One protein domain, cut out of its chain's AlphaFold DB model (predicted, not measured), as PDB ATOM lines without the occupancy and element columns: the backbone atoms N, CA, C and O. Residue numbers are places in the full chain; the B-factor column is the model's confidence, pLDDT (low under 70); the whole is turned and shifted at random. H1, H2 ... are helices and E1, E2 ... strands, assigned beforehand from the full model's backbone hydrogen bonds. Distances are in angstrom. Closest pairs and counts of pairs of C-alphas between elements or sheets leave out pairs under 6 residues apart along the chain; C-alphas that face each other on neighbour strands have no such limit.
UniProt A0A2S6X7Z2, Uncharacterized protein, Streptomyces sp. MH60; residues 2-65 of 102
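This is residues 2 to 65 of the 102 residues of an uncharacterized protein of Streptomyces sp. MH60 (UniProt A0A2S6X7Z2). A small three-stranded sheet has one helix, H1, running slantwise over one face, making two layers. The 64 printed residues hold E1, H1, E2 and E3 in chain order; the sheet, E1 E2 E3, is mixed. The class is mixed helix and strand, with under half of the residues in named elements. It is compact, radius of gyration of the C-alphas 11.4 A, spanning 33 by 22 by 22 A, only just elongated.

E1, residues 15 to 20, 15.1 A, begins at C-alpha 15 (336.818, 141.929, 237.235). E2 is residues 45 to 50, 16.1 A. E3, residues 61 to 63, 6.1 A, ends at C-alpha 63 (329.844, 149.921, 241.910). H1 is residues 27 to 40, 20.3 A.

E1 and E2 are parallel at 21 degrees; N 18 and O 47 are 2.9 A apart, within hydrogen-bond range. E2 and E3 form an antiparallel hairpin at 148 degrees, with N 50 and O 61 at 2.8 A. H1 is on the sheet, over E1 and E2, height 7.2 A; the closest C-alphas of H1 and E2, Asn 35 and Gly 46, are 4.4 A apart. E1, H1, E2 make a strand-helix-strand unit, two parallel strands joined through a helix, with a right-handed crossover. In H1, 9 of 10 O i to N i+4 pairs are within range.

The C-alphas farthest apart, Ala 3 and Met 54, are 33.9 A apart. The printed part has no cut, and no link is long. Residues 2 to 14 hold no named element; residues 2 to 7 have pLDDT under 70.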
ATOM      1  N   GLY A   2     350.966 142.093 249.669       41.66
ATOM      2  CA  GLY A   2     351.824 141.154 248.934       41.66
ATOM      3  C   GLY A   2     351.433 141.040 247.460       41.66
ATOM      4  O   GLY A   2     350.272 141.204 247.116       41.66
ATOM      5  N   ALA A   3     352.390 140.717 246.590       47.91
ATOM      6  CA  ALA A   3     352.248 140.683 245.127       47.91
ATOM      7  C   ALA A   3     351.270 139.622 244.554       47.91
ATOM      8  O   ALA A   3     351.315 139.337 243.361       47.91
ATOM      9  N   ARG A   4     350.429 138.999 245.389       56.28
ATOM     10  CA  ARG A   4     349.430 137.982 245.013       56.28
ATOM     11  C   ARG A   4     348.012 138.346 245.465       56.28
ATOM     12  O   ARG A   4     347.154 137.473 245.493       56.28
ATOM     13  N   ASP A   5     347.785 139.597 245.856       53.91
ATOM     14  CA  ASP A   5     346.445 140.092 246.170       53.91
ATOM     15  C   ASP A   5     345.708 140.360 244.849       53.91
ATOM     16  O   ASP A   5     346.030 141.311 244.135       53.91
ATOM     17  N   ILE A   6     344.811 139.446 244.469       58.88
ATOM     18  CA  ILE A   6     344.084 139.439 243.182       58.88
ATOM     19  C   ILE A   6     342.681 140.081 243.342       58.88
ATOM     20  O   ILE A   6     341.934 140.215 242.373       58.88
ATOM     21  N   GLY A   7     342.355 140.549 244.552       60.00
ATOM     22  CA  GLY A   7     341.028 140.992 244.980       60.00
ATOM     23  C   GLY A   7     340.366 139.971 245.910       60.00
ATOM     24  O   GLY A   7     340.874 138.865 246.103       60.00
ATOM     25  N   ASP A   8     339.218 140.335 246.480       74.88
ATOM     26  CA  ASP A   8     338.513 139.523 247.482       74.88
ATOM     27  C   ASP A   8     337.825 138.282 246.889       74.88
ATOM     28  O   ASP A   8     337.567 137.306 247.598       74.88
ATOM     29  N   LEU A   9     337.486 138.318 245.597       77.88
ATOM     30  CA  LEU A   9     336.794 137.237 244.896       77.88
ATOM     31  C   LEU A   9     337.539 136.859 243.617       77.88
ATOM     32  O   LEU A   9     337.713 137.687 242.725       77.88
ATOM     33  N   ASP A  10     337.897 135.581 243.508       75.25
ATOM     34  CA  ASP A  10     338.363 134.975 242.263       75.25
ATOM     35  C   ASP A  10     337.171 134.460 241.433       75.25
ATOM     36  O   ASP A  10     336.158 134.015 241.978       75.25
ATOM     37  N   GLY A  11     337.279 134.527 240.104       74.50
ATOM     38  CA  GLY A  11     336.262 134.021 239.172       74.50
ATOM     39  C   GLY A  11     335.114 134.977 238.819       74.50
ATOM     40  O   GLY A  11     334.247 134.603 238.026       74.50
ATOM     41  N   TYR A  12     335.095 136.217 239.324       85.94
ATOM     42  CA  TYR A  12     334.134 137.218 238.847       85.94
ATOM     43  C   TYR A  12     334.556 137.714 237.459       85.94
ATOM     44  O   TYR A  12     335.559 138.409 237.306       85.94
ATOM     45  N   TYR A  13     333.802 137.316 236.433       89.62
ATOM     46  CA  TYR A  13     334.220 137.425 235.036       89.62
ATOM     47  C   TYR A  13     334.744 138.824 234.672       89.62
ATOM     48  O   TYR A  13     334.016 139.813 234.757       89.62
ATOM     49  N   LEU A  14     336.014 138.890 234.250       92.75
ATOM     50  CA  LEU A  14     336.736 140.102 233.831       92.75
ATOM     51  C   LEU A  14     336.910 141.200 234.901       92.75
ATOM     52  O   LEU A  14     337.282 142.320 234.541       92.75
ATOM     53  N   HIS A  15     336.654 140.928 236.182       94.31
ATOM     54  CA  HIS A  15     336.818 141.929 237.235       94.31
ATOM     55  C   HIS A  15     337.789 141.478 238.324       94.31
ATOM     56  O   HIS A  15     337.795 140.319 238.721       94.31
ATOM     57  N   ALA A  16     338.546 142.434 238.861       94.12
ATOM     58  CA  ALA A  16     339.011 142.362 240.242       94.12
ATOM     59  C   ALA A  16     337.938 142.985 241.143       94.12
ATOM     60  O   ALA A  16     337.436 144.080 240.852       94.12
ATOM     61  N   VAL A  17     337.559 142.269 242.200       93.38
ATOM     62  CA  VAL A  17     336.425 142.637 243.051       93.38
ATOM     63  C   VAL A  17     336.887 142.967 244.456       93.38
ATOM     64  O   VAL A  17     337.531 142.148 245.101       93.38
ATOM     65  N   GLU A  18     336.438 144.115 244.948       94.25
ATOM     66  CA  GLU A  18     336.489 144.468 246.362       94.25
ATOM     67  C   GLU A  18     335.116 144.203 247.006       94.25
ATOM     68  O   GLU A  18     334.112 144.830 246.648       94.25
ATOM     69  N   ALA A  19     335.033 143.277 247.957       93.25
ATOM     70  CA  ALA A  19     333.798 142.888 248.625       93.25
ATOM     71  C   ALA A  19     333.634 143.638 249.957       93.25
ATOM     72  O   ALA A  19     334.373 143.442 250.918       93.25
ATOM     73  N   LYS A  20     332.605 144.489 250.059       92.81
ATOM     74  CA  LYS A  20     332.393 145.365 251.220       92.81
ATOM     75  C   LYS A  20     331.104 145.056 251.971       92.81
ATOM     76  O   LYS A  20     330.012 145.010 251.402       92.81
ATOM     77  N   ALA A  21     331.225 144.922 253.291       94.00
ATOM     78  CA  ALA A  21     330.116 144.753 254.229       94.00
ATOM     79  C   ALA A  21     330.295 145.677 255.447       94.00
ATOM     80  O   ALA A  21     330.429 145.232 256.585       94.00
ATOM     81  N   GLU A  22     330.314 146.985 255.197       91.56
ATOM     82  CA  GLU A  22     330.680 148.001 256.188       91.56
ATOM     83  C   GLU A  22     329.487 148.880 256.606       91.56
ATOM     84  O   GLU A  22     328.457 148.959 255.933       91.56
ATOM     85  N   LYS A  23     329.603 149.545 257.766       89.88
ATOM     86  CA  LYS A  23     328.573 150.473 258.274       89.88
ATOM     87  C   LYS A  23     328.588 151.815 257.537       89.88
ATOM     88  O   LYS A  23     327.523 152.392 257.321       89.88
ATOM     89  N   THR A  24     329.779 152.309 257.220       93.62
ATOM     90  CA  THR A  24     330.013 153.566 256.508       93.62
ATOM     91  C   THR A  24     330.509 153.204 255.121       93.62
ATOM     92  O   THR A  24     331.479 152.470 255.014       93.62
ATOM     93  N   ILE A  25     329.831 153.683 254.081       93.94
ATOM     94  CA  ILE A  25     330.151 153.350 252.691       93.94
ATOM     95  C   ILE A  25     330.979 154.490 252.095       93.94
ATOM     96  O   ILE A  25     330.481 155.611 251.983       93.94
ATOM     97  N   THR A  26     332.214 154.201 251.680       94.94
ATOM     98  CA  THR A  26     333.112 155.159 251.011       94.94
ATOM     99  C   THR A  26     333.418 154.713 249.581       94.94
ATOM    100  O   THR A  26     334.474 154.173 249.265       94.94
ATOM    101  N   LEU A  27     332.467 154.961 248.673       95.81
ATOM    102  CA  LEU A  27     332.534 154.470 247.288       95.81
ATOM    103  C   LEU A  27     333.828 154.867 246.563       95.81
ATOM    104  O   LEU A  27     334.401 154.048 245.853       95.81
ATOM    105  N   ALA A  28     334.304 156.098 246.756       95.94
ATOM    106  CA  ALA A  28     335.529 156.575 246.118       95.94
ATOM    107  C   ALA A  28     336.761 155.738 246.506       95.94
ATOM    108  O   ALA A  28     337.549 155.378 245.631       95.94
ATOM    109  N   ASP A  29     336.899 155.382 247.785       96.25
ATOM    110  CA  ASP A  29     338.043 154.608 248.275       96.25
ATOM    111  C   ASP A  29     337.995 153.173 247.754       96.25
ATOM    112  O   ASP A  29     339.001 152.656 247.266       96.25
ATOM    113  N   TYR A  30     336.809 152.558 247.794       96.00
ATOM    114  CA  TYR A  30     336.608 151.192 247.315       96.00
ATOM    115  C   TYR A  30     336.956 151.068 245.830       96.00
ATOM    116  O   TYR A  30     337.657 150.143 245.430       96.00
ATOM    117  N   ILE A  31     336.525 152.029 245.009       96.94
ATOM    118  CA  ILE A  31     336.805 152.012 243.569       96.94
ATOM    119  C   ILE A  31     338.272 152.322 243.271       96.94
ATOM    120  O   ILE A  31     338.865 151.692 242.394       96.94
ATOM    121  N   ALA A  32     338.897 153.233 244.019       96.12
ATOM    122  CA  ALA A  32     340.328 153.481 243.886       96.12
ATOM    123  C   ALA A  32     341.160 152.233 244.226       96.12
ATOM    124  O   ALA A  32     342.179 151.992 243.579       96.12
ATOM    125  N   GLN A  33     340.741 151.443 245.217       95.00
ATOM    126  CA  GLN A  33     341.373 150.167 245.553       95.00
ATOM    127  C   GLN A  33     341.146 149.116 244.463       95.00
ATOM    128  O   GLN A  33     342.127 148.651 243.883       95.00
ATOM    129  N   ALA A  34     339.890 148.837 244.103       95.25
ATOM    130  CA  ALA A  34     339.546 147.823 243.106       95.25
ATOM    131  C   ALA A  34     340.238 148.065 241.752       95.25
ATOM    132  O   ALA A  34     340.729 147.137 241.114       95.25
ATOM    133  N   ASN A  35     340.346 149.324 241.311       96.50
ATOM    134  CA  ASN A  35     341.046 149.657 240.068       96.50
ATOM    135  C   ASN A  35     342.566 149.433 240.138       96.50
ATOM    136  O   ASN A  35     343.171 149.094 239.122       96.50
ATOM    137  N   ARG A  36     343.199 149.627 241.304       95.38
ATOM    138  CA  ARG A  36     344.623 149.287 241.483       95.38
ATOM    139  C   ARG A  36     344.823 147.776 241.464       95.38
ATOM    140  O   ARG A  36     345.750 147.297 240.820       95.38
ATOM    141  N   GLU A  37     343.947 147.040 242.134       92.81
ATOM    142  CA  GLU A  37     344.005 145.578 242.187       92.81
ATOM    143  C   GLU A  37     343.752 144.946 240.821       92.81
ATOM    144  O   GLU A  37     344.475 144.029 240.450       92.81
ATOM    145  N   ALA A  38     342.848 145.503 240.011       93.25
ATOM    146  CA  ALA A  38     342.634 145.058 238.635       93.25
ATOM    147  C   ALA A  38     343.932 145.051 237.810       93.25
ATOM    148  O   ALA A  38     344.194 144.096 237.081       93.25
ATOM    149  N   ILE A  39     344.787 146.067 237.973       92.56
ATOM    150  CA  ILE A  39     346.088 146.133 237.291       92.56
ATOM    151  C   ILE A  39     346.999 144.990 237.751       92.56
ATOM    152  O   ILE A  39     347.615 144.328 236.919       92.56
ATOM    153  N   HIS A  40     347.077 144.741 239.059       89.56
ATOM    154  CA  HIS A  40     347.906 143.666 239.613       89.56
ATOM    155  C   HIS A  40     347.388 142.273 239.230       89.56
ATOM    156  O   HIS A  40     348.179 141.376 238.950       89.56
ATOM    157  N   ALA A  41     346.067 142.117 239.176       88.00
ATOM    158  CA  ALA A  41     345.368 140.897 238.800       88.00
ATOM    159  C   ALA A  41     345.346 140.646 237.280       88.00
ATOM    160  O   ALA A  41     344.865 139.604 236.841       88.00
ATOM    161  N   GLY A  42     345.810 141.599 236.462       91.50
ATOM    162  CA  GLY A  42     345.693 141.527 235.003       91.50
ATOM    163  C   GLY A  42     344.244 141.564 234.501       91.50
ATOM    164  O   GLY A  42     343.973 141.160 233.370       91.50
ATOM    165  N   GLN A  43     343.312 142.040 235.327       94.12
ATOM    166  CA  GLN A  43     341.901 142.151 234.988       94.12
ATOM    167  C   GLN A  43     341.609 143.502 234.323       94.12
ATOM    168  O   GLN A  43     342.173 144.535 234.696       94.12
ATOM    169  N   PRO A  44     340.707 143.545 233.329       94.88
ATOM    170  CA  PRO A  44     340.408 144.780 232.614       94.88
ATOM    171  C   PRO A  44     339.592 145.778 233.446       94.88
ATOM    172  O   PRO A  44     339.645 146.977 233.144       94.88
ATOM    173  N   PHE A  45     338.850 145.324 234.459       96.62
ATOM    174  CA  PHE A  45     337.927 146.153 235.233       96.62
ATOM    175  C   PHE A  45     338.101 145.930 236.738       96.62
ATOM    176  O   PHE A  45     338.298 144.806 237.186       96.62
ATOM    177  N   GLY A  46     338.011 147.005 237.519       96.31
ATOM    178  CA  GLY A  46     337.812 146.928 238.963       96.31
ATOM    179  C   GLY A  46     336.349 147.206 239.296       96.31
ATOM    180  O   GLY A  46     335.710 148.038 238.646       96.31
ATOM    181  N   CYS A  47     335.798 146.536 240.303       97.00
ATOM    182  CA  CYS A  47     334.513 146.921 240.879       97.00
ATOM    183  C   CYS A  47     334.473 146.674 242.386       97.00
ATOM    184  O   CYS A  47     335.258 145.904 242.933       97.00
ATOM    185  N   ALA A  48     333.521 147.329 243.047       96.50
ATOM    186  CA  ALA A  48     333.182 147.024 244.428       96.50
ATOM    187  C   ALA A  48     331.804 146.364 244.494       96.50
ATOM    188  O   ALA A  48     330.839 146.891 243.935       96.50
ATOM    189  N   VAL A  49     331.697 145.245 245.210       95.69
ATOM    190  CA  VAL A  49     330.418 144.629 245.581       95.69
ATOM    191  C   VAL A  49     330.103 145.042 247.011       95.69
ATOM    192  O   VAL A  49     330.705 144.558 247.966       95.69
ATOM    193  N   VAL A  50     329.162 145.969 247.168       96.31
ATOM    194  CA  VAL A  50     328.828 146.587 248.453       96.31
ATOM    195  C   VAL A  50     327.495 146.045 248.948       96.31
ATOM    196  O   VAL A  50     326.430 146.397 248.438       96.31
ATOM    197  N   LYS A  51     327.526 145.199 249.978       96.00
ATOM    198  CA  LYS A  51     326.314 144.662 250.603       96.00
ATOM    199  C   LYS A  51     325.516 145.779 251.281       96.00
ATOM    200  O   LYS A  51     326.038 146.529 252.108       96.00
ATOM    201  N   ARG A  52     324.205 145.827 251.033       94.88
ATOM    202  CA  ARG A  52     323.298 146.715 251.770       94.88
ATOM    203  C   ARG A  52     323.168 146.261 253.229       94.88
ATOM    204  O   ARG A  52     322.917 145.093 253.533       94.88
ATOM    205  N   ARG A  53     323.330 147.199 254.164       92.00
ATOM    206  CA  ARG A  53     323.296 146.911 255.606       92.00
ATOM    207  C   ARG A  53     321.960 146.275 256.019       92.00
ATOM    208  O   ARG A  53     320.902 146.724 255.586       92.00
ATOM    209  N   MET A  54     322.021 145.261 256.889       92.06
ATOM    210  CA  MET A  54     320.866 144.473 257.372       92.06
ATOM    211  C   MET A  54     320.070 143.737 256.280       92.06
ATOM    212  O   MET A  54     318.934 143.330 256.518       92.06
ATOM    213  N   LYS A  55     320.640 143.566 255.085       94.56
ATOM    214  CA  LYS A  55     319.999 142.881 253.961       94.56
ATOM    215  C   LYS A  55     320.815 141.679 253.482       94.56
ATOM    216  O   LYS A  55     321.931 141.447 253.968       94.56
ATOM    217  N   GLY A  56     320.233 140.873 252.595       91.69
ATOM    218  CA  GLY A  56     320.928 139.750 251.967       91.69
ATOM    219  C   GLY A  56     322.051 140.240 251.049       91.69
ATOM    220  O   GLY A  56     322.124 141.422 250.725       91.69
ATOM    221  N   THR A  57     322.952 139.349 250.633       91.12
ATOM    222  CA  THR A  57     323.977 139.686 249.624       91.12
ATOM    223  C   THR A  57     323.356 140.031 248.269       91.12
ATOM    224  O   THR A  57     323.886 140.891 247.576       91.12
ATOM    225  N   ALA A  58     322.200 139.445 247.941       93.69
ATOM    226  CA  ALA A  58     321.429 139.755 246.736       93.69
ATOM    227  C   ALA A  58     320.903 141.205 246.687       93.69
ATOM    228  O   ALA A  58     320.663 141.727 245.607       93.69
ATOM    229  N   ASP A  59     320.770 141.880 247.835       95.88
ATOM    230  CA  ASP A  59     320.359 143.293 247.917       95.88
ATOM    231  C   ASP A  59     321.551 144.272 247.810       95.88
ATOM    232  O   ASP A  59     321.428 145.451 248.159       95.88
ATOM    233  N   GLY A  60     322.739 143.773 247.461       95.44
ATOM    234  CA  GLY A  60     323.953 144.569 247.326       95.44
ATOM    235  C   GLY A  60     323.985 145.438 246.068       95.44
ATOM    236  O   GLY A  60     323.121 145.367 245.199       95.44
ATOM    237  N   TYR A  61     325.028 146.255 245.976       95.56
ATOM    238  CA  TYR A  61     325.322 147.099 244.824       95.56
ATOM    239  C   TYR A  61     326.624 146.651 244.176       95.56
ATOM    240  O   TYR A  61     327.593 146.368 244.878       95.56
ATOM    241  N   VAL A  62     326.672 146.669 242.848       95.62
ATOM    242  CA  VAL A  62     327.929 146.619 242.099       95.62
ATOM    243  C   VAL A  62     328.267 148.044 241.688       95.62
ATOM    244  O   VAL A  62     327.478 148.701 241.012       95.62
ATOM    245  N   VAL A  63     329.424 148.535 242.119       96.94
ATOM    246  CA  VAL A  63     329.844 149.921 241.910       96.94
ATOM    247  C   VAL A  63     331.081 149.954 241.022       96.94
ATOM    248  O   VAL A  63     332.006 149.157 241.189       96.94
ATOM    249  N   ARG A  64     331.086 150.901 240.083       97.44
ATOM    250  CA  ARG A  64     332.204 151.274 239.209       97.44
ATOM    251  C   ARG A  64     332.270 152.797 239.122       97.44
ATOM    252  O   ARG A  64     331.251 153.467 239.294       97.44
ATOM    253  N   ASP A  65     333.449 153.349 238.832       97.50
ATOM    254  CA  ASP A  65     333.511 154.726 238.336       97.50
ATOM    255  C   ASP A  65     333.043 154.790 236.874       97.50
ATOM    256  O   ASP A  65     333.076 153.799 236.140       97.50
TER     257      ASP A  65